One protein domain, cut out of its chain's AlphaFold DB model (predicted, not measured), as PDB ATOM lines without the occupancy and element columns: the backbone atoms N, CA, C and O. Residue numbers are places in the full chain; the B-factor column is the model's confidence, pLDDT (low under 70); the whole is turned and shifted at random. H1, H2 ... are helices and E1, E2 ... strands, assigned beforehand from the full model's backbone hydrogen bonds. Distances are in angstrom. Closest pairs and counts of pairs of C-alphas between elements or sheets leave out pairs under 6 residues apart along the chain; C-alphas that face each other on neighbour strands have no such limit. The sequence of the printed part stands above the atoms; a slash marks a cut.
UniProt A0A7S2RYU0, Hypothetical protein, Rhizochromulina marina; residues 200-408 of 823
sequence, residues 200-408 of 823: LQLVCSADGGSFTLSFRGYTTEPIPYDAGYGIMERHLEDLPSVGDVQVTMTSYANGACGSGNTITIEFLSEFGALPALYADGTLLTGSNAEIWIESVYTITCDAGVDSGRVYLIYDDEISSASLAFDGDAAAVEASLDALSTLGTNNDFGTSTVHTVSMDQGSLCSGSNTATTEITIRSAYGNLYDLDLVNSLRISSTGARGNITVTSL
ATOM      1  N   LEU A 200      -9.854   7.422  88.803       95.38
ATOM      2  CA  LEU A 200     -10.137   6.174  89.505       95.38
ATOM      3  C   LEU A 200     -11.019   5.279  88.650       95.38
ATOM      4  O   LEU A 200     -12.011   5.727  88.073       95.38
ATOM      5  N   GLN A 201     -10.668   3.999  88.592       95.25
ATOM      6  CA  GLN A 201     -11.422   2.994  87.859       95.25
ATOM      7  C   GLN A 201     -12.113   2.051  88.842       95.25
ATOM      8  O   GLN A 201     -11.458   1.396  89.641       95.25
ATOM      9  N   LEU A 202     -13.438   1.976  88.791       95.38
ATOM     10  CA  LEU A 202     -14.246   1.091  89.621       95.38
ATOM     11  C   LEU A 202     -14.878   0.023  88.742       95.38
ATOM     12  O   LEU A 202     -15.350   0.314  87.645       95.38
ATOM     13  N   VAL A 203     -14.938  -1.206  89.236       95.06
ATOM     14  CA  VAL A 203     -15.658  -2.302  88.593       95.06
ATOM     15  C   VAL A 203     -16.725  -2.791  89.548       95.06
ATOM     16  O   VAL A 203     -16.419  -3.209  90.663       95.06
ATOM     17  N   CYS A 204     -17.980  -2.744  89.109       95.62
ATOM     18  CA  CYS A 204     -19.104  -3.244  89.890       95.62
ATOM     19  C   CYS A 204     -19.864  -4.323  89.117       95.62
ATOM     20  O   CYS A 204     -20.139  -4.181  87.927       95.62
ATOM     21  N   SER A 205     -20.239  -5.399  89.802       95.06
ATOM     22  CA  SER A 205     -21.109  -6.469  89.312       95.06
ATOM     23  C   SER A 205     -22.194  -6.697  90.356       95.06
ATOM     24  O   SER A 205     -21.880  -6.981  91.504       95.06
ATOM     25  N   ALA A 206     -23.468  -6.545  89.994       95.69
ATOM     26  CA  ALA A 206     -24.595  -6.749  90.906       95.69
ATOM     27  C   ALA A 206     -25.926  -6.813  90.142       95.69
ATOM     28  O   ALA A 206     -26.092  -6.182  89.097       95.69
ATOM     29  N   ASP A 207     -26.900  -7.519  90.722       93.81
ATOM     30  CA  ASP A 207     -28.258  -7.667  90.179       93.81
ATOM     31  C   ASP A 207     -29.286  -6.773  90.909       93.81
ATOM     32  O   ASP A 207     -30.443  -6.683  90.490       93.81
ATOM     33  N   GLY A 208     -28.886  -6.136  92.014       95.06
ATOM     34  CA  GLY A 208     -29.730  -5.275  92.839       95.06
ATOM     35  C   GLY A 208     -28.961  -4.615  93.986       95.06
ATOM     36  O   GLY A 208     -27.802  -4.940  94.234       95.06
ATOM     37  N   GLY A 209     -29.638  -3.771  94.764       96.38
ATOM     38  CA  GLY A 209     -29.072  -3.144  95.965       96.38
ATOM     39  C   GLY A 209     -28.404  -1.796  95.693       96.38
ATOM     40  O   GLY A 209     -28.726  -1.117  94.714       96.38
ATOM     41  N   SER A 210     -27.504  -1.397  96.583       97.44
ATOM     42  CA  SER A 210     -26.776  -0.126  96.511       97.44
ATOM     43  C   SER A 210     -25.367  -0.268  97.074       97.44
ATOM     44  O   SER A 210     -25.088  -1.211  97.810       97.44
ATOM     45  N   PHE A 211     -24.506   0.691  96.767       97.88
ATOM     46  CA  PHE A 211     -23.166   0.820  97.335       97.88
ATOM     47  C   PHE A 211     -22.920   2.274  97.749       97.88
ATOM     48  O   PHE A 211     -23.672   3.168  97.357       97.88
ATOM     49  N   THR A 212     -21.887   2.526  98.540       98.06
ATOM     50  CA  THR A 212     -21.451   3.887  98.892       98.06
ATOM     51  C   THR A 212     -19.979   4.066  98.580       98.06
ATOM     52  O   THR A 212     -19.211   3.106  98.642       98.06
ATOM     53  N   LEU A 213     -19.590   5.298  98.261       96.81
ATOM     54  CA  LEU A 213     -18.193   5.681  98.087       96.81
ATOM     55  C   LEU A 213     -17.798   6.652  99.200       96.81
ATOM     56  O   LEU A 213     -18.571   7.551  99.526       96.81
ATOM     57  N   SER A 214     -16.612   6.475  99.777       93.94
ATOM     58  CA  SER A 214     -16.059   7.371 100.794       93.94
ATOM     59  C   SER A 214     -14.766   8.008 100.302       93.94
ATOM     60  O   SER A 214     -13.863   7.305  99.848       93.94
ATOM     61  N   PHE A 215     -14.664   9.331 100.412       93.31
ATOM     62  CA  PHE A 215     -13.495  10.103  99.997       93.31
ATOM     63  C   PHE A 215     -13.268  11.285 100.944       93.31
ATOM     64  O   PHE A 215     -14.176  12.097 101.155       93.31
ATOM     65  N   ARG A 216     -12.056  11.393 101.513       90.50
ATOM     66  CA  ARG A 216     -11.679  12.458 102.466       90.50
ATOM     67  C   ARG A 216     -12.714  12.671 103.582       90.50
ATOM     68  O   ARG A 216     -13.123  13.794 103.854       90.50
ATOM     69  N   GLY A 217     -13.197  11.574 104.160       87.06
ATOM     70  CA  GLY A 217     -13.989  11.580 105.393       87.06
ATOM     71  C   GLY A 217     -15.488  11.697 105.163       87.06
ATOM     72  O   GLY A 217     -16.270  11.565 106.102       87.06
ATOM     73  N   TYR A 218     -15.902  11.894 103.911       92.38
ATOM     74  CA  TYR A 218     -17.301  11.988 103.529       92.38
ATOM     75  C   TYR A 218     -17.716  10.762 102.729       92.38
ATOM     76  O   TYR A 218     -17.002  10.313 101.834       92.38
ATOM     77  N   THR A 219     -18.895  10.242 103.053       95.50
ATOM     78  CA  THR A 219     -19.505   9.097 102.379       95.50
ATOM     79  C   THR A 219     -20.707   9.568 101.581       95.50
ATOM     80  O   THR A 219     -21.519  10.350 102.079       95.50
ATOM     81  N   THR A 220     -20.835   9.090 100.345       97.88
ATOM     82  CA  THR A 220     -21.987   9.408  99.501       97.88
ATOM     83  C   THR A 220     -23.265   8.863 100.131       97.88
ATOM     84  O   THR A 220     -23.261   7.809 100.770       97.88
ATOM     85  N   GLU A 221     -24.403   9.496  99.852       97.44
ATOM     86  CA  GLU A 221     -25.685   8.794  99.983       97.44
ATOM     87  C   GLU A 221     -25.666   7.489  99.149       97.44
ATOM     88  O   GLU A 221     -24.940   7.428  98.147       97.44
ATOM     89  N   PRO A 222     -26.439   6.444  99.518       98.00
ATOM     90  CA  PRO A 222     -26.420   5.161  98.818       98.00
ATOM     91  C   PRO A 222     -26.684   5.299  97.315       98.00
ATOM     92  O   PRO A 222     -27.745   5.768  96.895       98.00
ATOM     93  N   ILE A 223     -25.731   4.838  96.506       98.00
ATOM     94  CA  ILE A 223     -25.786   4.846  95.045       98.00
ATOM     95  C   ILE A 223     -26.451   3.540  94.583       98.00
ATOM     96  O   ILE A 223     -25.946   2.454  94.889       98.00
ATOM     97  N   PRO A 224     -27.587   3.592  93.864       96.88
ATOM     98  CA  PRO A 224     -28.229   2.393  93.328       96.88
ATOM     99  C   PRO A 224     -27.311   1.613  92.377       96.88
ATOM    100  O   PRO A 224     -26.595   2.208  91.573       96.88
ATOM    101  N   TYR A 225     -27.384   0.280  92.402       95.50
ATOM    102  CA  TYR A 225     -26.585  -0.587  91.516       95.50
ATOM    103  C   TYR A 225     -26.790  -0.303  90.011       95.50
ATOM    104  O   TYR A 225     -25.909  -0.566  89.195       95.50
ATOM    105  N   ASP A 226     -27.957   0.227  89.633       94.25
ATOM    106  CA  ASP A 226     -28.353   0.571  88.268       94.25
ATOM    107  C   ASP A 226     -28.249   2.080  87.976       94.25
ATOM    108  O   ASP A 226     -28.735   2.553  86.943       94.25
ATOM    109  N   ALA A 227     -27.592   2.851  88.850       96.25
ATOM    110  CA  ALA A 227     -27.391   4.284  88.667       96.25
ATOM    111  C   ALA A 227     -26.660   4.591  87.348       96.25
ATOM    112  O   ALA A 227     -25.650   3.975  87.017       96.25
ATOM    113  N   GLY A 228     -27.158   5.568  86.587       94.69
ATOM    114  CA  GLY A 228     -26.437   6.103  85.428       94.69
ATOM    115  C   GLY A 228     -25.307   7.053  85.842       94.69
ATOM    116  O   GLY A 228     -25.322   7.575  86.956       94.69
ATOM    117  N   TYR A 229     -24.373   7.336  84.925       93.81
ATOM    118  CA  TYR A 229     -23.205   8.195  85.184       93.81
ATOM    119  C   TYR A 229     -23.559   9.533  85.852       93.81
ATOM    120  O   TYR A 229     -22.979   9.843  86.878       93.81
ATOM    121  N   GLY A 230     -24.578  10.259  85.371       94.38
ATOM    122  CA  GLY A 230     -24.949  11.560  85.946       94.38
ATOM    123  C   GLY A 230     -25.579  11.490  87.345       94.38
ATOM    124  O   GLY A 230     -25.613  12.484  88.063       94.38
ATOM    125  N   ILE A 231     -26.100  10.326  87.756       95.44
ATOM    126  CA  ILE A 231     -26.515  10.119  89.152       95.44
ATOM    127  C   ILE A 231     -25.268   9.968  90.015       95.44
ATOM    128  O   ILE A 231     -25.162  10.637  91.033       95.44
ATOM    129  N   MET A 232     -24.332   9.126  89.583       95.31
ATOM    130  CA  MET A 232     -23.080   8.885  90.293       95.31
ATOM    131  C   MET A 232     -22.204  10.142  90.393       95.31
ATOM    132  O   MET A 232     -21.710  10.428  91.475       95.31
ATOM    133  N   GLU A 233     -22.087  10.910  89.308       96.88
ATOM    134  CA  GLU A 233     -21.425  12.223  89.245       96.88
ATOM    135  C   GLU A 233     -21.968  13.150  90.332       96.88
ATOM    136  O   GLU A 233     -21.236  13.544  91.228       96.88
ATOM    137  N   ARG A 234     -23.289  13.345  90.372       97.12
ATOM    138  CA  ARG A 234     -23.926  14.164  91.406       97.12
ATOM    139  C   ARG A 234     -23.697  13.645  92.830       97.12
ATOM    140  O   ARG A 234     -23.481  14.443  93.724       97.12
ATOM    141  N   HIS A 235     -23.758  12.329  93.060       97.56
ATOM    142  CA  HIS A 235     -23.497  11.777  94.397       97.56
ATOM    143  C   HIS A 235     -22.064  12.057  94.876       97.56
ATOM    144  O   HIS A 235     -21.862  12.221  96.075       97.56
ATOM    145  N   LEU A 236     -21.092  12.096  93.959       97.56
ATOM    146  CA  LEU A 236     -19.707  12.450  94.259       97.56
ATOM    147  C   LEU A 236     -19.553  13.960  94.483       97.56
ATOM    148  O   LEU A 236     -18.944  14.345  95.470       97.56
ATOM    149  N   GLU A 237     -20.145  14.799  93.632       97.06
ATOM    150  CA  GLU A 237     -20.125  16.270  93.767       97.06
ATOM    151  C   GLU A 237     -20.910  16.788  94.985       97.06
ATOM    152  O   GLU A 237     -20.676  17.897  95.459       97.06
ATOM    153  N   ASP A 238     -21.843  15.994  95.520       97.19
ATOM    154  CA  ASP A 238     -22.545  16.304  96.770       97.19
ATOM    155  C   ASP A 238     -21.629  16.134  98.010       97.19
ATOM    156  O   ASP A 238     -21.985  16.593  99.103       97.19
ATOM    157  N   LEU A 239     -20.456  15.491  97.877       95.75
ATOM    158  CA  LEU A 239     -19.470  15.391  98.956       95.75
ATOM    159  C   LEU A 239     -18.776  16.747  99.175       95.75
ATOM    160  O   LEU A 239     -18.214  17.300  98.235       95.75
ATOM    161  N   PRO A 240     -18.684  17.260 100.418       92.88
ATOM    162  CA  PRO A 240     -17.995  18.525 100.703       92.88
ATOM    163  C   PRO A 240     -16.519  18.580 100.273       92.88
ATOM    164  O   PRO A 240     -15.962  19.667 100.126       92.88
ATOM    165  N   SER A 241     -15.881  17.419 100.113       90.44
ATOM    166  CA  SER A 241     -14.478  17.255  99.730       90.44
ATOM    167  C   SER A 241     -14.223  17.172  98.222       90.44
ATOM    168  O   SER A 241     -13.060  17.049  97.826       90.44
ATOM    169  N   VAL A 242     -15.273  17.225  97.397       93.75
ATOM    170  CA  VAL A 242     -15.217  17.066  95.938       93.75
ATOM    171  C   VAL A 242     -15.854  18.287  95.282       93.75
ATOM    172  O   VAL A 242     -16.952  18.693  95.652       93.75
ATOM    173  N   GLY A 243     -15.162  18.894  94.319       91.56
ATOM    174  CA  GLY A 243     -15.690  20.030  93.563       91.56
ATOM    175  C   GLY A 243     -16.435  19.622  92.289       91.56
ATOM    176  O   GLY A 243     -17.629  19.874  92.173       91.56
ATOM    177  N   ASP A 244     -15.716  19.058  91.323       93.06
ATOM    178  CA  ASP A 244     -16.189  18.724  89.976       93.06
ATOM    179  C   ASP A 244     -15.524  17.420  89.520       93.06
ATOM    180  O   ASP A 244     -14.295  17.266  89.595       93.06
ATOM    181  N   VAL A 245     -16.333  16.474  89.047       96.75
ATOM    182  CA  VAL A 245     -15.862  15.175  88.561       96.75
ATOM    183  C   VAL A 245     -16.541  14.825  87.251       96.75
ATOM    184  O   VAL A 245     -17.723  15.054  87.054       96.75
ATOM    185  N   GLN A 246     -15.817  14.154  86.363       97.38
ATOM    186  CA  GLN A 246     -16.406  13.542  85.182       97.38
ATOM    187  C   GLN A 246     -16.528  12.032  85.377       97.38
ATOM    188  O   GLN A 246     -15.531  11.331  85.544       97.38
ATOM    189  N   VAL A 247     -17.754  11.507  85.281       96.94
ATOM    190  CA  VAL A 247     -18.015  10.061  85.350       96.94
ATOM    191  C   VAL A 247     -18.293   9.495  83.960       96.94
ATOM    192  O   VAL A 247     -19.186   9.949  83.242       96.94
ATOM    193  N   THR A 248     -17.567   8.443  83.589       96.00
ATOM    194  CA  THR A 248     -17.804   7.677  82.357       96.00
ATOM    195  C   THR A 248     -17.964   6.188  82.655       96.00
ATOM    196  O   THR A 248     -17.506   5.695  83.680       96.00
ATOM    197  N   MET A 249     -18.665   5.465  81.778       93.88
ATOM    198  CA  MET A 249     -18.956   4.036  81.938       93.88
ATOM    199  C   MET A 249     -18.686   3.284  80.634       93.88
ATOM    200  O   MET A 249     -19.005   3.793  79.554       93.88
ATOM    201  N   THR A 250     -18.168   2.054  80.713       91.56
ATOM    202  CA  THR A 250     -17.956   1.208  79.521       91.56
ATOM    203  C   THR A 250     -19.272   0.749  78.889       91.56
ATOM    204  O   THR A 250     -19.356   0.618  77.666       91.56
ATOM    205  N   SER A 251     -20.336   0.584  79.684       85.12
ATOM    206  CA  SER A 251     -21.705   0.345  79.213       85.12
ATOM    207  C   SER A 251     -22.720   1.267  79.893       85.12
ATOM    208  O   SER A 251     -22.993   1.151  81.084       85.12
ATOM    209  N   TYR A 252     -23.375   2.129  79.111       81.25
ATOM    210  CA  TYR A 252     -24.472   2.986  79.591       81.25
ATOM    211  C   TYR A 252     -25.807   2.246  79.760       81.25
ATOM    212  O   TYR A 252     -26.747   2.787  80.334       81.25
ATOM    213  N   ALA A 253     -25.923   1.027  79.222       76.88
ATOM    214  CA  ALA A 253     -27.178   0.276  79.205       76.88
ATOM    215  C   ALA A 253     -27.469  -0.457  80.525       76.88
ATOM    216  O   ALA A 253     -28.616  -0.825  80.764       76.88
ATOM    217  N   ASN A 254     -26.446  -0.670  81.357       73.00
ATOM    218  CA  ASN A 254     -26.506  -1.561  82.518       73.00
ATOM    219  C   ASN A 254     -26.416  -0.829  83.872       73.00
ATOM    220  O   ASN A 254     -26.361  -1.493  84.904       73.00
ATOM    221  N   GLY A 255     -26.395   0.509  83.871       89.56
ATOM    222  CA  GLY A 255     -26.138   1.302  85.078       89.56
ATOM    223  C   GLY A 255     -24.740   1.053  85.654       89.56
ATOM    224  O   GLY A 255     -23.861   0.570  84.946       89.56
ATOM    225  N   ALA A 256     -24.526   1.376  86.927       93.75
ATOM    226  CA  ALA A 256     -23.216   1.317  87.572       93.75
ATOM    227  C   ALA A 256     -22.620  -0.101  87.651       93.75
ATOM    228  O   ALA A 256     -21.416  -0.249  87.492       93.75
ATOM    229  N   CYS A 257     -23.437  -1.139  87.852       93.06
ATOM    230  CA  CYS A 257     -22.953  -2.500  88.097       93.06
ATOM    231  C   CYS A 257     -23.246  -3.470  86.939       93.06
ATOM    232  O   CYS A 257     -22.354  -3.861  86.187       93.06
ATOM    233  N   GLY A 258     -24.504  -3.889  86.765       85.12
ATOM    234  CA  GLY A 258     -24.857  -4.923  85.786       85.12
ATOM    235  C   GLY A 258     -23.974  -6.178  85.899       85.12
ATOM    236  O   GLY A 258     -23.707  -6.663  86.992       85.12
ATOM    237  N   SER A 259     -23.493  -6.701  84.765       85.25
ATOM    238  CA  SER A 259     -22.635  -7.901  84.703       85.25
ATOM    239  C   SER A 259     -21.124  -7.622  84.816       85.25
ATOM    240  O   SER A 259     -20.342  -8.386  84.251       85.25
ATOM    241  N   GLY A 260     -20.711  -6.534  85.476       87.06
ATOM    242  CA  GLY A 260     -19.306  -6.108  85.546       87.06
ATOM    243  C   GLY A 260     -19.039  -4.884  84.675       87.06
ATOM    244  O   GLY A 260     -18.345  -4.982  83.665       87.06
ATOM    245  N   ASN A 261     -19.649  -3.748  85.014       92.75
ATOM    246  CA  ASN A 261     -19.404  -2.482  84.329       92.75
ATOM    247  C   ASN A 261     -18.169  -1.795  84.920       92.75
ATOM    248  O   ASN A 261     -17.952  -1.830  86.131       92.75
ATOM    249  N   THR A 262     -17.392  -1.147  84.057       94.12
ATOM    250  CA  THR A 262     -16.243  -0.340  84.468       94.12
ATOM    251  C   THR A 262     -16.655   1.120  84.451       94.12
ATOM    252  O   THR A 262     -17.146   1.621  83.435       94.12
ATOM    253  N   ILE A 263     -16.452   1.791  85.574       95.75
ATOM    254  CA  ILE A 263     -16.741   3.200  85.789       95.75
ATOM    255  C   ILE A 263     -15.410   3.924  85.947       95.75
ATOM    256  O   ILE A 263     -14.593   3.532  86.774       95.75
ATOM    257  N   THR A 264     -15.197   4.993  85.191       96.69
ATOM    258  CA  THR A 264     -14.038   5.871  85.361       96.69
ATOM    259  C   THR A 264     -14.511   7.197  85.933       96.69
ATOM    260  O   THR A 264     -15.353   7.860  85.325       96.69
ATOM    261  N   ILE A 265     -13.970   7.565  87.091       97.25
ATOM    262  CA  ILE A 265     -14.146   8.866  87.737       97.25
ATOM    263  C   ILE A 265     -12.885   9.676  87.456       97.25
ATOM    264  O   ILE A 265     -11.803   9.256  87.849       97.25
ATOM    265  N   GLU A 266     -13.012  10.812  86.783       97.12
ATOM    266  CA  GLU A 266     -11.925  11.770  86.572       97.12
ATOM    267  C   GLU A 266     -12.165  13.011  87.435       97.12
ATOM    268  O   GLU A 266     -13.213  13.642  87.316       97.12
ATOM    269  N   PHE A 267     -11.210  13.366  88.295       96.06
ATOM    270  CA  PHE A 267     -11.310  14.549  89.152       96.06
ATOM    271  C   PHE A 267     -10.889  15.800  88.381       96.06
ATOM    272  O   PHE A 267      -9.756  15.904  87.914       96.06
ATOM    273  N   LEU A 268     -11.806  16.757  88.226       93.31
ATOM    274  CA  LEU A 268     -11.572  17.989  87.464       93.31
ATOM    275  C   LEU A 268     -11.171  19.165  88.362       93.31
ATOM    276  O   LEU A 268     -10.635  20.169  87.880       93.31
ATOM    277  N   SER A 269     -11.412  19.065  89.671       90.69
ATOM    278  CA  SER A 269     -11.040  20.102  90.633       90.69
ATOM    279  C   SER A 269      -9.968  19.720  91.628       90.69
ATOM    280  O   SER A 269      -9.192  20.598  92.009       90.69
ATOM    281  N   GLU A 270      -9.884  18.458  92.019       91.69
ATOM    282  CA  GLU A 270      -8.856  17.975  92.930       91.69
ATOM    283  C   GLU A 270      -7.640  17.538  92.105       91.69
ATOM    284  O   GLU A 270      -7.663  16.510  91.429       91.69
ATOM    285  N   PHE A 271      -6.586  18.354  92.123       92.38
ATOM    286  CA  PHE A 271      -5.351  18.092  91.382       92.38
ATOM    287  C   PHE A 271      -4.346  17.270  92.196       92.38
ATOM    288  O   PHE A 271      -4.479  17.121  93.415       92.38
ATOM    289  N   GLY A 272      -3.301  16.787  91.521       91.31
ATOM    290  CA  GLY A 272      -2.279  15.914  92.095       91.31
ATOM    291  C   GLY A 272      -2.723  14.463  92.232       91.31
ATOM    292  O   GLY A 272      -3.822  14.086  91.828       91.31
ATOM    293  N   ALA A 273      -1.841  13.656  92.820       90.81
ATOM    294  CA  ALA A 273      -2.179  12.311  93.259       90.81
ATOM    295  C   ALA A 273      -3.106  12.402  94.482       90.81
ATOM    296  O   ALA A 273      -2.733  12.971  95.512       90.81
ATOM    297  N   LEU A 274      -4.329  11.884  94.367       91.69
ATOM    298  CA  LEU A 274      -5.343  11.991  95.426       91.69
ATOM    299  C   LEU A 274      -5.232  10.858  96.463       91.69
ATOM    300  O   LEU A 274      -4.674   9.807  96.163       91.69
ATOM    301  N   PRO A 275      -5.760  11.011  97.691       89.75
ATOM    302  CA  PRO A 275      -5.809   9.897  98.638       89.75
ATOM    303  C   PRO A 275      -6.743   8.781  98.147       89.75
ATOM    304  O   PRO A 275      -7.540   8.963  97.221       89.75
ATOM    305  N   ALA A 276      -6.665   7.623  98.803       89.75
ATOM    306  CA  ALA A 276      -7.508   6.484  98.479       89.75
ATOM    307  C   ALA A 276      -9.007   6.802  98.619       89.75
ATOM    308  O   ALA A 276      -9.454   7.403  99.596       89.75
ATOM    309  N   LEU A 277      -9.795   6.342  97.649       92.94
ATOM    310  CA  LEU A 277     -11.257   6.298  97.719       92.94
ATOM    311  C   LEU A 277     -11.679   4.908  98.196       92.94
ATOM    312  O   LEU A 277     -11.097   3.926  97.758       92.94
ATOM    313  N   TYR A 278     -12.682   4.800  99.061       94.00
ATOM    314  CA  TYR A 278     -13.179   3.513  99.556       94.00
ATOM    315  C   TYR A 278     -14.555   3.195  98.968       94.00
ATOM    316  O   TYR A 278     -15.421   4.068  98.918       94.00
ATOM    317  N   ALA A 279     -14.769   1.950  98.544       95.56
ATOM    318  CA  ALA A 279     -16.055   1.453  98.070       95.56
ATOM    319  C   ALA A 279     -16.640   0.418  99.042       95.56
ATOM    320  O   ALA A 279     -16.055  -0.640  99.271       95.56
ATOM    321  N   ASP A 280     -17.842   0.695  99.552       95.88
ATOM    322  CA  ASP A 280     -18.619  -0.245 100.364       95.88
ATOM    323  C   ASP A 280     -19.775  -0.825  99.542       95.88
ATOM    324  O   ASP A 280     -20.765  -0.152  99.241       95.88
ATOM    325  N   GLY A 281     -19.639  -2.100  99.181       96.06
ATOM    326  CA  GLY A 281     -20.645  -2.874  98.456       96.06
ATOM    327  C   GLY A 281     -21.513  -3.778  99.328       96.06
ATOM    328  O   GLY A 281     -22.207  -4.631  98.782       96.06
ATOM    329  N   THR A 282     -21.487  -3.657 100.658       96.31
ATOM    330  CA  THR A 282     -22.174  -4.591 101.579       96.31
ATOM    331  C   THR A 282     -23.692  -4.674 101.382       96.31
ATOM    332  O   THR A 282     -24.309  -5.669 101.769       96.31
ATOM    333  N   LEU A 283     -24.302  -3.659 100.762       97.06
ATOM    334  CA  LEU A 283     -25.731  -3.607 100.429       97.06
ATOM    335  C   LEU A 283     -26.048  -4.031  98.984       97.06
ATOM    336  O   LEU A 283     -27.217  -3.997  98.580       97.06
ATOM    337  N   LEU A 284     -25.048  -4.444  98.202       97.38
ATOM    338  CA  LEU A 284     -25.259  -5.026  96.881       97.38
ATOM    339  C   LEU A 284     -25.847  -6.433  97.009       97.38
ATOM    340  O   LEU A 284     -25.581  -7.188  97.943       97.38
ATOM    341  N   THR A 285     -26.674  -6.801  96.036       95.94
ATOM    342  CA  THR A 285     -27.342  -8.104  95.983       95.94
ATOM    343  C   THR A 285     -27.201  -8.713  94.596       95.94
ATOM    344  O   THR A 285     -27.067  -8.008  93.596       95.94
ATOM    345  N   GLY A 286     -27.224 -10.040  94.529       92.31
ATOM    346  CA  GLY A 286     -27.012 -10.780  93.290       92.31
ATOM    347  C   GLY A 286     -26.087 -11.965  93.498       92.31
ATOM    348  O   GLY A 286     -25.529 -12.163  94.575       92.31
ATOM    349  N   SER A 287     -25.951 -12.779  92.457       85.56
ATOM    350  CA  SER A 287     -25.179 -14.032  92.532       85.56
ATOM    351  C   SER A 287     -23.670 -13.785  92.633       85.56
ATOM    352  O   SER A 287     -22.964 -14.582  93.239       85.56
ATOM    353  N   ASN A 288     -23.209 -12.675  92.047       86.06
ATOM    354  CA  ASN A 288     -21.816 -12.229  91.981       86.06
ATOM    355  C   ASN A 288     -21.743 -10.739  92.363       86.06
ATOM    356  O   ASN A 288     -21.213  -9.933  91.601       86.06
ATOM    357  N   ALA A 289     -22.404 -10.369  93.465       94.06
ATOM    358  CA  ALA A 289     -22.441  -8.995  93.949       94.06
ATOM    359  C   ALA A 289     -21.062  -8.598  94.493       94.06
ATOM    360  O   ALA A 289     -20.663  -9.063  95.558       94.06
ATOM    361  N   GLU A 290     -20.339  -7.770  93.751       94.00
ATOM    362  CA  GLU A 290     -19.012  -7.284  94.113       94.00
ATOM    363  C   GLU A 290     -18.767  -5.880  93.558       94.00
ATOM    364  O   GLU A 290     -19.278  -5.509  92.498       94.00
ATOM    365  N   ILE A 291     -17.962  -5.108  94.281       95.38
ATOM    366  CA  ILE A 291     -17.437  -3.825  93.833       95.38
ATOM    367  C   ILE A 291     -15.969  -3.744  94.230       95.38
ATOM    368  O   ILE A 291     -15.607  -4.060  95.361       95.38
ATOM    369  N   TRP A 292     -15.135  -3.344  93.278       94.69
ATOM    370  CA  TRP A 292     -13.696  -3.203  93.450       94.69
ATOM    371  C   TRP A 292     -13.233  -1.914  92.795       94.69
ATOM    372  O   TRP A 292     -13.803  -1.477  91.794       94.69
ATOM    373  N   ILE A 293     -12.167  -1.339  93.327       95.12
ATOM    374  CA  ILE A 293     -11.447  -0.244  92.692       95.12
ATOM    375  C   ILE A 293     -10.151  -0.821  92.127       95.12
ATOM    376  O   ILE A 293      -9.448  -1.583  92.792       95.12
ATOM    377  N   GLU A 294      -9.874  -0.506  90.867       94.62
ATOM    378  CA  GLU A 294      -8.717  -0.963  90.110       94.62
ATOM    379  C   GLU A 294      -7.658   0.139  90.073       94.62
ATOM    380  O   GLU A 294      -7.864   1.203  89.488       94.62
ATOM    381  N   SER A 295      -6.503  -0.133  90.679       94.38
ATOM    382  CA  SER A 295      -5.285   0.641  90.439       94.38
ATOM    383  C   SER A 295      -4.604   0.076  89.197       94.38
ATOM    384  O   SER A 295      -4.238  -1.101  89.170       94.38
ATOM    385  N   VAL A 296      -4.499   0.899  88.154       94.75
ATOM    386  CA  VAL A 296      -3.980   0.500  86.840       94.75
ATOM    387  C   VAL A 296      -2.592   1.095  86.642       94.75
ATOM    388  O   VAL A 296      -2.422   2.314  86.708       94.75
ATOM    389  N   TYR A 297      -1.618   0.235  86.357       96.50
ATOM    390  CA  TYR A 297      -0.239   0.607  86.049       96.50
ATOM    391  C   TYR A 297       0.105   0.143  84.640       96.50
ATOM    392  O   TYR A 297      -0.194  -0.985  84.259       96.50
ATOM    393  N   THR A 298       0.756   0.995  83.858       97.06
ATOM    394  CA  THR A 298       1.250   0.657  82.523       97.06
ATOM    395  C   THR A 298       2.765   0.740  82.517       97.06
ATOM    396  O   THR A 298       3.346   1.818  82.620       97.06
ATOM    397  N   ILE A 299       3.420  -0.407  82.360       97.56
ATOM    398  CA  ILE A 299       4.858  -0.480  82.128       97.56
ATOM    399  C   ILE A 299       5.103  -0.374  80.626       97.56
ATOM    400  O   ILE A 299       4.614  -1.202  79.861       97.56
ATOM    401  N   THR A 300       5.887   0.613  80.200       97.69
ATOM    402  CA  THR A 300       6.303   0.785  78.802       97.69
ATOM    403  C   THR A 300       7.802   0.557  78.684       97.69
ATOM    404  O   THR A 300       8.585   1.300  79.276       97.69
ATOM    405  N   CYS A 301       8.202  -0.452  77.911       97.38
ATOM    406  CA  CYS A 301       9.594  -0.755  77.597       97.38
ATOM    407  C   CYS A 301       9.917  -0.385  76.145       97.38
ATOM    408  O   CYS A 301       9.228  -0.812  75.215       97.38
ATOM    409  N   ASP A 302      10.976   0.399  75.947       95.19
ATOM    410  CA  ASP A 302      11.355   0.903  74.626       95.19
ATOM    411  C   ASP A 302      11.797  -0.217  73.671       95.19
ATOM    412  O   ASP A 302      12.394  -1.225  74.060       95.19
ATOM    413  N   ALA A 303      11.542  -0.009  72.377       93.00
ATOM    414  CA  ALA A 303      11.935  -0.946  71.333       93.00
ATOM    415  C   ALA A 303      13.448  -1.223  71.333       93.00
ATOM    416  O   ALA A 303      14.272  -0.306  71.378       93.00
ATOM    417  N   GLY A 304      13.820  -2.495  71.180       91.88
ATOM    418  CA  GLY A 304      15.218  -2.905  71.010       91.88
ATOM    419  C   GLY A 304      15.919  -3.329  72.297       91.88
ATOM    420  O   GLY A 304      17.078  -3.744  72.235       91.88
ATOM    421  N   VAL A 305      15.241  -3.269  73.445       95.44
ATOM    422  CA  VAL A 305      15.738  -3.875  74.684       95.44
ATOM    423  C   VAL A 305      15.730  -5.397  74.541       95.44
ATOM    424  O   VAL A 305      14.690  -6.003  74.286       95.44
ATOM    425  N   ASP A 306      16.901  -6.015  74.684       94.62
ATOM    426  CA  ASP A 306      17.130  -7.435  74.372       94.62
ATOM    427  C   ASP A 306      17.917  -8.196  75.456       94.62
ATOM    428  O   ASP A 306      18.289  -9.357  75.270       94.62
ATOM    429  N   SER A 307      18.218  -7.541  76.580       94.75
ATOM    430  CA  SER A 307      18.861  -8.162  77.738       94.75
ATOM    431  C   SER A 307      18.703  -7.319  79.006       94.75
ATOM    432  O   SER A 307      18.416  -6.122  78.955       94.75
ATOM    433  N   GLY A 308      18.935  -7.945  80.163       94.50
ATOM    434  CA  GLY A 308      18.914  -7.302  81.478       94.50
ATOM    435  C   GLY A 308      17.844  -7.871  82.403       94.50
ATOM    436  O   GLY A 308      17.230  -8.901  82.113       94.50
ATOM    437  N   ARG A 309      17.681  -7.220  83.555       95.81
ATOM    438  CA  ARG A 309      16.764  -7.624  84.627       95.81
ATOM    439  C   ARG A 309      16.050  -6.429  85.245       95.81
ATOM    440  O   ARG A 309      16.626  -5.339  85.251       95.81
ATOM    441  N   VAL A 310      14.865  -6.670  85.793       96.56
ATOM    442  CA  VAL A 310      13.998  -5.689  86.465       96.56
ATOM    443  C   VAL A 310      13.630  -6.217  87.856       96.56
ATOM    444  O   VAL A 310      13.412  -7.415  88.016       96.56
ATOM    445  N   TYR A 311      13.585  -5.344  88.853       95.50
ATOM    446  CA  TYR A 311      12.939  -5.586  90.144       95.50
ATOM    447  C   TYR A 311      11.770  -4.615  90.262       95.50
ATOM    448  O   TYR A 311      11.924  -3.457  89.874       95.50
ATOM    449  N   LEU A 312      10.633  -5.094  90.760       95.31
ATOM    450  CA  LEU A 312       9.469  -4.255  91.036       95.31
ATOM    451  C   LEU A 312       9.571  -3.706  92.457       95.31
ATOM    452  O   LEU A 312      10.135  -4.370  93.328       95.31
ATOM    453  N   ILE A 313       9.048  -2.505  92.662       94.38
ATOM    454  CA  ILE A 313       8.999  -1.826  93.952       94.38
ATOM    455  C   ILE A 313       7.553  -1.421  94.221       94.38
ATOM    456  O   ILE A 313       6.914  -0.827  93.354       94.38
ATOM    457  N   TYR A 314       7.049  -1.752  95.405       91.94
ATOM    458  CA  TYR A 314       5.713  -1.376  95.863       91.94
ATOM    459  C   TYR A 314       5.757  -1.131  97.368       91.94
ATOM    460  O   TYR A 314       6.241  -1.994  98.099       91.94
ATOM    461  N   ASP A 315       5.265   0.026  97.818       87.94
ATOM    462  CA  ASP A 315       5.319   0.433  99.234       87.94
ATOM    463  C   ASP A 315       6.741   0.312  99.826       87.94
ATOM    464  O   ASP A 315       6.977  -0.375 100.817       87.94
ATOM    465  N   ASP A 316       7.725   0.869  99.107       86.81
ATOM    466  CA  ASP A 316       9.171   0.792  99.388       86.81
ATOM    467  C   ASP A 316       9.778  -0.630  99.494       86.81
ATOM    468  O   ASP A 316      10.996  -0.788  99.649       86.81
ATOM    469  N   GLU A 317       8.981  -1.689  99.324       90.94
ATOM    470  CA  GLU A 317       9.442  -3.073  99.266       90.94
ATOM    471  C   GLU A 317       9.938  -3.407  97.857       90.94
ATOM    472  O   GLU A 317       9.230  -3.243  96.866       90.94
ATOM    473  N   ILE A 318      11.162  -3.933  97.758       92.56
ATOM    474  CA  ILE A 318      11.738  -4.418  96.499       92.56
ATOM    475  C   ILE A 318      11.467  -5.917  96.363       92.56
ATOM    476  O   ILE A 318      11.795  -6.698  97.260       92.56
ATOM    477  N   SER A 319      10.971  -6.345  95.202       93.19
ATOM    478  CA  SER A 319      10.666  -7.750  94.926       93.19
ATOM    479  C   SER A 319      11.888  -8.648  95.154       93.19
ATOM    480  O   SER A 319      12.962  -8.414  94.596       93.19
ATOM    481  N   SER A 320      11.731  -9.732  95.913       89.19
ATOM    482  CA  SER A 320      12.853 -10.615  96.292       89.19
ATOM    483  C   SER A 320      13.532 -11.339  95.113       89.19
ATOM    484  O   SER A 320      14.689 -11.759  95.214       89.19
ATOM    485  N   ALA A 321      12.842 -11.464  93.975       88.12
ATOM    486  CA  ALA A 321      13.355 -12.047  92.740       88.12
ATOM    487  C   ALA A 321      13.372 -11.024  91.595       88.12
ATOM    488  O   ALA A 321      12.493 -10.173  91.492       88.12
ATOM    489  N   SER A 322      14.358 -11.148  90.697       91.50
ATOM    490  CA  SER A 322      14.424 -10.323  89.484       91.50
ATOM    491  C   SER A 322      13.679 -10.947  88.311       91.50
ATOM    492  O   SER A 322      13.896 -12.114  87.970       91.50
ATOM    493  N   LEU A 323      12.923 -10.109  87.611       95.50
ATOM    494  CA  LEU A 323      12.328 -10.380  86.311       95.50
ATOM    495  C   LEU A 323      13.392 -10.313  85.217       95.50
ATOM    496  O   LEU A 323      14.256  -9.432  85.218       95.50
ATOM    497  N   ALA A 324      13.343 -11.244  84.268       96.06
ATOM    498  CA  ALA A 324      14.097 -11.112  83.024       96.06
ATOM    499  C   ALA A 324      13.468 -10.019  82.144       96.06
ATOM    500  O   ALA A 324      12.271  -9.759  82.248       96.06
ATOM    501  N   PHE A 325      14.261  -9.395  81.266       95.56
ATOM    502  CA  PHE A 325      13.751  -8.384  80.328       95.56
ATOM    503  C   PHE A 325      12.577  -8.901  79.473       95.56
ATOM    504  O   PHE A 325      11.691  -8.133  79.135       95.56
ATOM    505  N   ASP A 326      12.563 -10.190  79.137       95.31
ATOM    506  CA  ASP A 326      11.545 -10.875  78.338       95.31
ATOM    507  C   ASP A 326      10.576 -11.712  79.189       95.31
ATOM    508  O   ASP A 326       9.938 -12.626  78.671       95.31
ATOM    509  N   GLY A 327      10.465 -11.415  80.489       96.44
ATOM    510  CA  GLY A 327       9.507 -12.079  81.374       96.44
ATOM    511  C   GLY A 327       8.081 -11.994  80.828       96.44
ATOM    512  O   GLY A 327       7.666 -10.941  80.341       96.44
ATOM    513  N   ASP A 328       7.352 -13.106  80.891       96.69
ATOM    514  CA  ASP A 328       5.945 -13.183  80.500       96.69
ATOM    515  C   ASP A 328       5.019 -12.706  81.633       96.69
ATOM    516  O   ASP A 328       5.467 -12.341  82.725       96.69
ATOM    517  N   ALA A 329       3.709 -12.695  81.374       96.50
ATOM    518  CA  ALA A 329       2.716 -12.249  82.351       96.50
ATOM    519  C   ALA A 329       2.799 -13.035  83.671       96.50
ATOM    520  O   ALA A 329       2.755 -12.435  84.739       96.50
ATOM    521  N   ALA A 330       3.019 -14.353  83.605       95.62
ATOM    522  CA  ALA A 330       3.135 -15.201  84.790       95.62
ATOM    523  C   ALA A 330       4.387 -14.880  85.622       95.62
ATOM    524  O   ALA A 330       4.349 -14.945  86.849       95.62
ATOM    525  N   ALA A 331       5.502 -14.522  84.975       95.44
ATOM    526  CA  ALA A 331       6.688 -14.059  85.681       95.44
ATOM    527  C   ALA A 331       6.420 -12.740  86.422       95.44
ATOM    528  O   ALA A 331       6.806 -12.617  87.582       95.44
ATOM    529  N   VAL A 332       5.744 -11.784  85.774       95.75
ATOM    530  CA  VAL A 332       5.369 -10.500  86.391       95.75
ATOM    531  C   VAL A 332       4.419 -10.711  87.571       95.75
ATOM    532  O   VAL A 332       4.693 -10.182  88.645       95.75
ATOM    533  N   GLU A 333       3.374 -11.530  87.413       94.38
ATOM    534  CA  GLU A 333       2.461 -11.912  88.503       94.38
ATOM    535  C   GLU A 333       3.226 -12.523  89.682       94.38
ATOM    536  O   GLU A 333       3.084 -12.062  90.810       94.38
ATOM    537  N   ALA A 334       4.125 -13.478  89.429       92.00
ATOM    538  CA  ALA A 334       4.916 -14.106  90.487       92.00
ATOM    539  C   ALA A 334       5.853 -13.125  91.219       92.00
ATOM    540  O   ALA A 334       6.140 -13.316  92.399       92.00
ATOM    541  N   SER A 335       6.357 -12.094  90.533       93.44
ATOM    542  CA  SER A 335       7.151 -11.037  91.168       93.44
ATOM    543  C   SER A 335       6.307 -10.077  92.001       93.44
ATOM    544  O   SER A 335       6.811  -9.603  93.017       93.44
ATOM    545  N   LEU A 336       5.061  -9.808  91.601       93.44
ATOM    546  CA  LEU A 336       4.110  -9.021  92.389       93.44
ATOM    547  C   LEU A 336       3.646  -9.791  93.632       93.44
ATOM    548  O   LEU A 336       3.686  -9.245  94.725       93.44
ATOM    549  N   ASP A 337       3.310 -11.075  93.490       89.81
ATOM    550  CA  ASP A 337       2.918 -11.961  94.602       89.81
ATOM    551  C   ASP A 337       4.044 -12.171  95.632       89.81
ATOM    552  O   ASP A 337       3.804 -12.620  96.754       89.81
ATOM    553  N   ALA A 338       5.292 -11.893  95.245       88.69
ATOM    554  CA  ALA A 338       6.449 -11.977  96.126       88.69
ATOM    555  C   ALA A 338       6.658 -10.725  96.994       88.69
ATOM    556  O   ALA A 338       7.558 -10.756  97.835       88.69
ATOM    557  N   LEU A 339       5.886  -9.654  96.777       90.69
ATOM    558  CA  LEU A 339       5.891  -8.439  97.595       90.69
ATOM    559  C   LEU A 339       4.930  -8.631  98.767       90.69
ATOM    560  O   LEU A 339       3.733  -8.822  98.575       90.69
ATOM    561  N   SER A 340       5.448  -8.600  99.988       87.25
ATOM    562  CA  SER A 340       4.661  -8.838 101.199       87.25
ATOM    563  C   SER A 340       3.661  -7.723 101.517       87.25
ATOM    564  O   SER A 340       2.623  -8.009 102.117       87.25
ATOM    565  N   THR A 341       3.949  -6.490 101.090       85.44
ATOM    566  CA  THR A 341       3.072  -5.308 101.171       85.44
ATOM    567  C   THR A 341       1.910  -5.353 100.175       85.44
ATOM    568  O   THR A 341       0.936  -4.616 100.319       85.44
ATOM    569  N   LEU A 342       1.948  -6.261  99.192       87.94
ATOM    570  CA  LEU A 342       0.860  -6.514  98.250       87.94
ATOM    571  C   LEU A 342       0.114  -7.787  98.674       87.94
ATOM    572  O   LEU A 342       0.666  -8.882  98.705       87.94
ATOM    573  N   GLY A 343      -1.166  -7.658  99.021       84.56
ATOM    574  CA  GLY A 343      -1.958  -8.785  99.517       84.56
ATOM    575  C   GLY A 343      -2.766  -8.426 100.755       84.56
ATOM    576  O   GLY A 343      -3.426  -7.394 100.810       84.56
ATOM    577  N   THR A 344      -2.723  -9.297 101.762       78.75
ATOM    578  CA  THR A 344      -3.443  -9.126 103.036       78.75
ATOM    579  C   THR A 344      -2.763  -8.190 104.028       78.75
ATOM    580  O   THR A 344      -3.426  -7.754 104.962       78.75
ATOM    581  N   ASN A 345      -1.471  -7.901 103.851       72.31
ATOM    582  CA  ASN A 345      -0.713  -7.001 104.728       72.31
ATOM    583  C   ASN A 345      -0.632  -5.571 104.171       72.31
ATOM    584  O   ASN A 345       0.197  -4.797 104.625       72.31
ATOM    585  N   ASN A 346      -1.450  -5.239 103.172       78.75
ATOM    586  CA  ASN A 346      -1.484  -3.905 102.593       78.75
ATOM    587  C   ASN A 346      -2.204  -2.940 103.557       78.75
ATOM    588  O   ASN A 346      -3.248  -3.273 104.138       78.75
ATOM    589  N   ASP A 347      -1.653  -1.736 103.700       80.06
ATOM    590  CA  ASP A 347      -2.221  -0.633 104.481       80.06
ATOM    591  C   ASP A 347      -3.647  -0.269 104.037       80.06
ATOM    592  O   ASP A 347      -4.434   0.227 104.835       80.06
ATOM    593  N   PHE A 348      -4.012  -0.565 102.788       83.62
ATOM    594  CA  PHE A 348      -5.319  -0.325 102.170       83.62
ATOM    595  C   PHE A 348      -6.207  -1.580 102.124       83.62
ATOM    596  O   PHE A 348      -6.985  -1.786 101.189       83.62
ATOM    597  N   GLY A 349      -6.084  -2.455 103.123       79.69
ATOM    598  CA  GLY A 349      -6.844  -3.703 103.204       79.69
ATOM    599  C   GLY A 349      -6.418  -4.735 102.155       79.69
ATOM    600  O   GLY A 349      -5.388  -4.607 101.515       79.69
ATOM    601  N   THR A 350      -7.193  -5.807 101.973       86.19
ATOM    602  CA  THR A 350      -6.787  -6.883 101.051       86.19
ATOM    603  C   THR A 350      -6.745  -6.402  99.597       86.19
ATOM    604  O   THR A 350      -7.784  -6.069  99.028       86.19
ATOM    605  N   SER A 351      -5.559  -6.437  98.988       90.25
ATOM    606  CA  SER A 351      -5.339  -6.160  97.565       90.25
ATOM    607  C   SER A 351      -4.980  -7.431  96.795       90.25
ATOM    608  O   SER A 351      -4.264  -8.282  97.315       90.25
ATOM    609  N   THR A 352      -5.405  -7.559  95.541       91.00
ATOM    610  CA  THR A 352      -5.050  -8.705  94.682       91.00
ATOM    611  C   THR A 352      -4.672  -8.251  93.282       91.00
ATOM    612  O   THR A 352      -5.386  -7.430  92.701       91.00
ATOM    613  N   VAL A 353      -3.615  -8.830  92.705       93.25
ATOM    614  CA  VAL A 353      -3.328  -8.689  91.270       93.25
ATOM    615  C   VAL A 353      -4.493  -9.298  90.490       93.25
ATOM    616  O   VAL A 353      -4.819 -10.471  90.662       93.25
ATOM    617  N   HIS A 354      -5.172  -8.485  89.684       93.31
ATOM    618  CA  HIS A 354      -6.351  -8.906  88.937       93.31
ATOM    619  C   HIS A 354      -6.000  -9.340  87.512       93.31
ATOM    620  O   HIS A 354      -6.401 -10.426  87.090       93.31
ATOM    621  N   THR A 355      -5.245  -8.521  86.779       94.56
ATOM    622  CA  THR A 355      -4.747  -8.872  85.444       94.56
ATOM    623  C   THR A 355      -3.329  -8.370  85.221       94.56
ATOM    624  O   THR A 355      -2.966  -7.279  85.663       94.56
ATOM    625  N   VAL A 356      -2.557  -9.147  84.459       96.94
ATOM    626  CA  VAL A 356      -1.343  -8.697  83.773       96.94
ATOM    627  C   VAL A 356      -1.520  -8.943  82.276       96.94
ATOM    628  O   VAL A 356      -1.540 -10.080  81.804       96.94
ATOM    629  N   SER A 357      -1.687  -7.866  81.517       96.88
ATOM    630  CA  SER A 357      -1.919  -7.894  80.072       96.88
ATOM    631  C   SER A 357      -0.703  -7.347  79.334       96.88
ATOM    632  O   SER A 357      -0.252  -6.244  79.617       96.88
ATOM    633  N   MET A 358      -0.170  -8.107  78.377       96.88
ATOM    634  CA  MET A 358       1.011  -7.725  77.595       96.88
ATOM    635  C   MET A 358       0.678  -7.698  76.108       96.88
ATOM    636  O   MET A 358       0.217  -8.700  75.560       96.88
ATOM    637  N   ASP A 359       0.974  -6.597  75.421       96.44
ATOM    638  CA  ASP A 359       0.709  -6.474  73.981       96.44
ATOM    639  C   ASP A 359       1.691  -7.299  73.124       96.44
ATOM    640  O   ASP A 359       1.307  -7.851  72.091       96.44
ATOM    641  N   GLN A 360       2.945  -7.427  73.570       95.62
ATOM    642  CA  GLN A 360       3.984  -8.234  72.918       95.62
ATOM    643  C   GLN A 360       4.160  -9.629  73.547       95.62
ATOM    644  O   GLN A 360       4.975 -10.415  73.066       95.62
ATOM    645  N   GLY A 361       3.412  -9.954  74.609       94.44
ATOM    646  CA  GLY A 361       3.544 -11.212  75.361       94.44
ATOM    647  C   GLY A 361       4.799 -11.321  76.241       94.44
ATOM    648  O   GLY A 361       5.016 -12.369  76.845       94.44
ATOM    649  N   SER A 362       5.610 -10.264  76.309       95.75
ATOM    650  CA  SER A 362       6.791 -10.142  77.166       95.75
ATOM    651  C   SER A 362       6.954  -8.699  77.654       95.75
ATOM    652  O   SER A 362       6.517  -7.765  76.978       95.75
ATOM    653  N   LEU A 363       7.623  -8.518  78.797       96.06
ATOM    654  CA  LEU A 363       7.844  -7.212  79.433       96.06
ATOM    655  C   LEU A 363       8.581  -6.213  78.520       96.06
ATOM    656  O   LEU A 363       8.199  -5.050  78.421       96.06
ATOM    657  N   CYS A 364       9.622  -6.674  77.827       96.50
ATOM    658  CA  CYS A 364      10.326  -5.943  76.779       96.50
ATOM    659  C   CYS A 364      10.383  -6.767  75.490       96.50
ATOM    660  O   CYS A 364      10.371  -8.000  75.513       96.50
ATOM    661  N   SER A 365      10.504  -6.075  74.355       92.00
ATOM    662  CA  SER A 365      10.679  -6.686  73.038       92.00
ATOM    663  C   SER A 365      11.894  -6.103  72.320       92.00
ATOM    664  O   SER A 365      12.089  -4.889  72.227       92.00
ATOM    665  N   GLY A 366      12.695  -6.982  71.715       87.38
ATOM    666  CA  GLY A 366      13.867  -6.584  70.932       87.38
ATOM    667  C   GLY A 366      13.532  -5.873  69.613       87.38
ATOM    668  O   GLY A 366      14.443  -5.549  68.856       87.38
ATOM    669  N   SER A 367      12.253  -5.673  69.272       87.19
ATOM    670  CA  SER A 367      11.840  -5.090  67.981       87.19
ATOM    671  C   SER A 367      10.784  -3.993  68.082       87.19
ATOM    672  O   SER A 367      10.830  -3.060  67.286       87.19
ATOM    673  N   ASN A 368       9.863  -4.082  69.041       93.19
ATOM    674  CA  ASN A 368       8.776  -3.121  69.214       93.19
ATOM    675  C   ASN A 368       8.815  -2.548  70.627       93.19
ATOM    676  O   ASN A 368       9.301  -3.211  71.541       93.19
ATOM    677  N   THR A 369       8.263  -1.349  70.809       95.81
ATOM    678  CA  THR A 369       7.890  -0.893  72.148       95.81
ATOM    679  C   THR A 369       6.883  -1.890  72.709       95.81
ATOM    680  O   THR A 369       5.931  -2.242  72.012       95.81
ATOM    681  N   ALA A 370       7.135  -2.379  73.920       96.94
ATOM    682  CA  ALA A 370       6.265  -3.313  74.620       96.94
ATOM    683  C   ALA A 370       5.561  -2.593  75.770       96.94
ATOM    684  O   ALA A 370       6.161  -1.762  76.453       96.94
ATOM    685  N   THR A 371       4.295  -2.923  75.977       97.56
ATOM    686  CA  THR A 371       3.442  -2.386  77.035       97.56
ATOM    687  C   THR A 371       2.864  -3.529  77.858       97.56
ATOM    688  O   THR A 371       2.343  -4.506  77.317       97.56
ATOM    689  N   THR A 372       2.979  -3.411  79.176       97.75
ATOM    690  CA  THR A 372       2.382  -4.327  80.152       97.75
ATOM    691  C   THR A 372       1.431  -3.531  81.034       97.75
ATOM    692  O   THR A 372       1.874  -2.654  81.768       97.75
ATOM    693  N   GLU A 373       0.139  -3.823  80.958       97.75
ATOM    694  CA  GLU A 373      -0.880  -3.259  81.840       97.75
ATOM    695  C   GLU A 373      -1.105  -4.206  83.019       97.75
ATOM    696  O   GLU A 373      -1.359  -5.398  82.832       97.75
ATOM    697  N   ILE A 374      -0.989  -3.677  84.231       97.06
ATOM    698  CA  ILE A 374      -1.182  -4.391  85.489       97.06
ATOM    699  C   ILE A 374      -2.365  -3.742  86.193       97.06
ATOM    700  O   ILE A 374      -2.369  -2.528  86.397       97.06
ATOM    701  N   THR A 375      -3.346  -4.543  86.594       95.12
ATOM    702  CA  THR A 375      -4.455  -4.072  87.426       95.12
ATOM    703  C   THR A 375      -4.403  -4.734  88.794       95.12
ATOM    704  O   THR A 375      -4.286  -5.956  88.908       95.12
ATOM    705  N   ILE A 376      -4.489  -3.928  89.849       94.38
ATOM    706  CA  ILE A 376      -4.600  -4.392  91.235       94.38
ATOM    707  C   ILE A 376      -5.969  -3.970  91.756       94.38
ATOM    708  O   ILE A 376      -6.323  -2.795  91.684       94.38
ATOM    709  N   ARG A 377      -6.736  -4.926  92.281       92.94
ATOM    710  CA  ARG A 377      -8.048  -4.682  92.893       92.94
ATOM    711  C   ARG A 377      -7.942  -4.580  94.403       92.94
ATOM    712  O   ARG A 377      -7.287  -5.413  95.025       92.94
ATOM    713  N   SER A 378      -8.644  -3.612  94.975       93.25
ATOM    714  CA  SER A 378      -8.932  -3.510  96.409       93.25
ATOM    715  C   SER A 378     -10.297  -2.837  96.608       93.25
ATOM    716  O   SER A 378     -10.877  -2.282  95.673       93.25
ATOM    717  N   ALA A 379     -10.851  -2.917  97.819       92.00
ATOM    718  CA  ALA A 379     -11.980  -2.070  98.213       92.00
ATOM    719  C   ALA A 379     -11.573  -0.587  98.312       92.00
ATOM    720  O   ALA A 379     -12.431   0.294  98.293       92.00
ATOM    721  N   TYR A 380     -10.267  -0.322  98.396       91.62
ATOM    722  CA  TYR A 380      -9.660   0.998  98.345       91.62
ATOM    723  C   TYR A 380      -9.017   1.245  96.974       91.62
ATOM    724  O   TYR A 380      -8.435   0.350  96.363       91.62
ATOM    725  N   GLY A 381      -9.146   2.469  96.480       87.81
ATOM    726  CA  GLY A 381      -8.570   2.951  95.234       87.81
ATOM    727  C   GLY A 381      -7.280   3.720  95.448       87.81
ATOM    728  O   GLY A 381      -6.910   4.015  96.575       87.81
ATOM    729  N   ASN A 382      -6.641   4.090  94.344       86.44
ATOM    730  CA  ASN A 382      -5.416   4.881  94.327       86.44
ATOM    731  C   ASN A 382      -4.295   4.364  95.240       86.44
ATOM    732  O   ASN A 382      -3.716   5.107  96.030       86.44
ATOM    733  N   LEU A 383      -4.017   3.064  95.138       90.44
ATOM    734  CA  LEU A 383      -3.001   2.400  95.949       90.44
ATOM    735  C   LEU A 383      -1.588   2.967  95.680       90.44
ATOM    736  O   LEU A 383      -1.394   3.827  94.816       90.44
ATOM    737  N   TYR A 384      -0.578   2.472  96.403       89.56
ATOM    738  CA  TYR A 384       0.824   2.884  96.240       89.56
ATOM    739  C   TYR A 384       1.315   2.859  94.788       89.56
ATOM    740  O   TYR A 384       0.794   2.127  93.945       89.56
ATOM    741  N   ASP A 385       2.319   3.678  94.482       91.00
ATOM    742  CA  ASP A 385       2.951   3.635  93.166       91.00
ATOM    743  C   ASP A 385       3.698   2.318  92.957       91.00
ATOM    744  O   ASP A 385       4.321   1.780  93.871       91.00
ATOM    745  N   LEU A 386       3.617   1.804  91.730       93.56
ATOM    746  CA  LEU A 386       4.473   0.724  91.273       93.56
ATOM    747  C   LEU A 386       5.693   1.355  90.608       93.56
ATOM    748  O   LEU A 386       5.561   2.026  89.584       93.56
ATOM    749  N   ASP A 387       6.868   1.114  91.169       94.94
ATOM    750  CA  ASP A 387       8.138   1.557  90.599       94.94
ATOM    751  C   ASP A 387       9.018   0.349  90.255       94.94
ATOM    752  O   ASP A 387       8.660  -0.816  90.468       94.94
ATOM    753  N   LEU A 388      10.172   0.600  89.646       95.25
ATOM    754  CA  LEU A 388      11.116  -0.432  89.273       95.25
ATOM    755  C   LEU A 388      12.561   0.052  89.325       95.25
ATOM    756  O   LEU A 388      12.899   1.205  89.075       95.25
ATOM    757  N   VAL A 389      13.464  -0.899  89.537       95.12
ATOM    758  CA  VAL A 389      14.895  -0.715  89.271       95.12
ATOM    759  C   VAL A 389      15.350  -1.755  88.268       95.12
ATOM    760  O   VAL A 389      14.946  -2.917  88.312       95.12
ATOM    761  N   ASN A 390      16.191  -1.351  87.317       95.19
ATOM    762  CA  ASN A 390      16.529  -2.218  86.199       95.19
ATOM    763  C   ASN A 390      17.991  -2.128  85.743       95.19
ATOM    764  O   ASN A 390      18.737  -1.199  86.048       95.19
ATOM    765  N   SER A 391      18.393  -3.142  84.981       95.31
ATOM    766  CA  SER A 391      19.708  -3.278  84.348       95.31
ATOM    767  C   SER A 391      19.597  -3.492  82.833       95.31
ATOM    768  O   SER A 391      20.467  -4.124  82.230       95.31
ATOM    769  N   LEU A 392      18.515  -2.994  82.224       96.19
ATOM    770  CA  LEU A 392      18.158  -3.253  80.831       96.19
ATOM    771  C   LEU A 392      19.178  -2.686  79.843       96.19
ATOM    772  O   LEU A 392      19.796  -1.636  80.063       96.19
ATOM    773  N   ARG A 393      19.355  -3.387  78.721       95.06
ATOM    774  CA  ARG A 393      20.318  -3.044  77.670       95.06
ATOM    775  C   ARG A 393      19.749  -3.263  76.276       95.06
ATOM    776  O   ARG A 393      18.930  -4.148  76.049       95.06
ATOM    777  N   ILE A 394      20.273  -2.467  75.347       94.12
ATOM    778  CA  ILE A 394      20.109  -2.631  73.902       94.12
ATOM    779  C   ILE A 394      21.437  -3.176  73.367       94.12
ATOM    780  O   ILE A 394      22.383  -2.410  73.154       94.12
ATOM    781  N   SER A 395      21.562  -4.490  73.178       87.50
ATOM    782  CA  SER A 395      22.857  -5.133  72.887       87.50
ATOM    783  C   SER A 395      23.481  -4.658  71.577       87.50
ATOM    784  O   SER A 395      24.704  -4.600  71.463       87.50
ATOM    785  N   SER A 396      22.662  -4.260  70.601       84.88
ATOM    786  CA  SER A 396      23.128  -3.737  69.308       84.88
ATOM    787  C   SER A 396      23.889  -2.407  69.408       84.88
ATOM    788  O   SER A 396      24.733  -2.125  68.559       84.88
ATOM    789  N   THR A 397      23.624  -1.603  70.441       88.06
ATOM    790  CA  THR A 397      24.241  -0.278  70.643       88.06
ATOM    791  C   THR A 397      25.059  -0.181  71.931       88.06
ATOM    792  O   THR A 397      25.850   0.747  72.089       88.06
ATOM    793  N   GLY A 398      24.873  -1.115  72.869       85.31
ATOM    794  CA  GLY A 398      25.417  -1.045  74.227       85.31
ATOM    795  C   GLY A 398      24.735   0.004  75.117       85.31
ATOM    796  O   GLY A 398      25.138   0.181  76.273       85.31
ATOM    797  N   ALA A 399      23.710   0.695  74.603       91.38
ATOM    798  CA  ALA A 399      22.952   1.692  75.345       91.38
ATOM    799  C   ALA A 399      22.156   1.052  76.493       91.38
ATOM    800  O   ALA A 399      21.881  -0.154  76.503       91.38
ATOM    801  N   ARG A 400      21.804   1.872  77.488       93.75
ATOM    802  CA  ARG A 400      20.835   1.476  78.514       93.75
ATOM    803  C   ARG A 400      19.455   1.382  77.867       93.75
ATOM    804  O   ARG A 400      19.098   2.257  77.084       93.75
ATOM    805  N   GLY A 401      18.733   0.310  78.176       92.75
ATOM    806  CA  GLY A 401      17.320   0.195  77.844       92.75
ATOM    807  C   GLY A 401      16.507   1.124  78.733       92.75
ATOM    808  O   GLY A 401      16.859   1.315  79.897       92.75
ATOM    809  N   ASN A 402      15.456   1.710  78.178       93.88
ATOM    810  CA  ASN A 402      14.545   2.566  78.914       93.88
ATOM    811  C   ASN A 402      13.228   1.818  79.141       93.88
ATOM    812  O   ASN A 402      12.718   1.143  78.245       93.88
ATOM    813  N   ILE A 403      12.731   1.904  80.366       96.12
ATOM    814  CA  ILE A 403      11.485   1.301  80.818       96.12
ATOM    815  C   ILE A 403      10.876   2.267  81.829       96.12
ATOM    816  O   ILE A 403      11.590   2.816  82.668       96.12
ATOM    817  N   THR A 404       9.581   2.517  81.707       96.06
ATOM    818  CA  THR A 404       8.853   3.505  82.512       96.06
ATOM    819  C   THR A 404       7.576   2.883  83.040       96.06
ATOM    820  O   THR A 404       7.018   2.004  82.383       96.06
ATOM    821  N   VAL A 405       7.122   3.331  84.206       96.44
ATOM    822  CA  VAL A 405       5.810   2.982  84.751       96.44
ATOM    823  C   VAL A 405       4.972   4.250  84.796       96.44
ATOM    824  O   VAL A 405       5.449   5.298  85.227       96.44
ATOM    825  N   THR A 406       3.739   4.166  84.319       94.81
ATOM    826  CA  THR A 406       2.723   5.206  84.494       94.81
ATOM    827  C   THR A 406       1.505   4.610  85.182       94.81
ATOM    828  O   THR A 406       1.298   3.398  85.156       94.81
ATOM    829  N   SER A 407       0.687   5.452  85.802       94.69
ATOM    830  CA  SER A 407      -0.582   5.054  86.406       94.69
ATOM    831  C   SER A 407      -1.680   6.045  86.022       94.69
ATOM    832  O   SER A 407      -1.445   6.996  85.273       94.69
ATOM    833  N   LEU A 408      -2.891   5.808  86.520       94.12
ATOM    834  CA  LEU A 408      -4.012   6.738  86.382       94.12
ATOM    835  C   LEU A 408      -3.946   7.932  87.352       94.12
ATOM    836  O   LEU A 408      -4.840   8.779  87.325       94.12
TER     837      LEU A 408
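This is residues 200 to 408 of the 823 residues of the protein "Hypothetical protein" of Rhizochromulina marina (UniProt A0A7S2RYU0). Two lobes lie end to end, joined by the long strand E6, which runs through the middle of the domain and pairs with strands of both. One lobe holds the strands E1, E3 and E4, of which E1 pairs with residues 290 to 294 of E6, with the small pair E2 and E5, and H1 over E3; the other is a small sandwich in which E6, E8, E9 and E11 are partly face to face with the pair E7 and E10, while H2 packs on E8. The printed part has 209 residues with two named helices and eleven named strands, in the order E1, E2, H1, E3, E4, E5, E6, E7, H2, E8, E9, E10, E11. The class is mostly strand, with 92 residues, under half, in named elements; the sheet of seven strands is branched, and its neighbour pairs, like those of the two small sheets, are antiparallel. The whole is compact, with a radius of gyration of the C-alphas of 19.0 A, but elongated, spanning 58 by 31 by 30 A.

E1, residues 200 to 205, has E4, residues 259 to 267, on one side, with N 202 and O 263 2.8 A apart, and E6, residues 290 to 301, on the other side, with N 203 and O 292 2.8 A apart. E2, residues 208 to 215, is the antiparallel neighbour of E5, residues 278 to 280, with N 214 and O 278 at 2.8 A. The closest C-alphas of E5 and E6 are those of Ala 279 and Ile 291, 6.9 A apart. H1, residues 229 to 237, is on the branched sheet at a height of 7.6 A, over E3, residues 245 to 249, and along the strands, at 26 degrees to E3 on the local plane; the closest C-alphas of H1 and E3 are those of Tyr 229 and Val 247, 5.5 A apart. E3, an edge strand, forms a hairpin with E4, with N 246 and O 266 at 2.8 A. The pairing of E6 is staggered: E1 and E11, residues 403 to 407, lie on one side of it and E9, residues 370 to 378, on the other side. N 298 and O 406 are 2.8 A apart, and N 295 and O 376 are 2.9 A apart. E7, residues 309 to 314, and E10, residues 386 to 390, are antiparallel neighbours, with N 311 and O 389 at 2.8 A. Their sheet and the branched sheet form a sandwich, two sheets face to face; the parts that face each other are 11.2 A centre to centre, with strands at 35 degrees. H2, residues 329 to 336, is on the branched sheet at a height of 8.9 A, over E8, residues 352 to 358, and slantwise to the strands, at 36 degrees to E8 on the local plane; the closest C-alphas are those of Ala 329 and Val 356, 5.6 A apart. E8 and E9 form a hairpin, with N 357 and O 373 at 2.8 A. In H1 and H2 every O i to N i+4 pair is within hydrogen-bond range.

E1 begins at C-alpha 200 (-10.137, 6.174, 89.505) and is 16.7 A long. E2 spans 23.5 A, H1 12.2 A, E4 25.5 A, E8 18.2 A and E9 26.6 A. E6, the longest strand, runs 33.7 A to C-alpha 301 (9.594, -0.755, 77.597). E11 ends at C-alpha 407 (-0.582, 5.054, 86.406).

The two C-alphas farthest apart, those of Gly 209 and Thr 397, are 59.1 A apart, while those of Leu 200 and Leu 408 are 6.9 A apart. The long links are E2 to H1, E7 to H2, H2 to E8, E8 to E9 and E10 to E11. The printed part has no cut; its mean pLDDT is 93.0, and no printed residue is under 70.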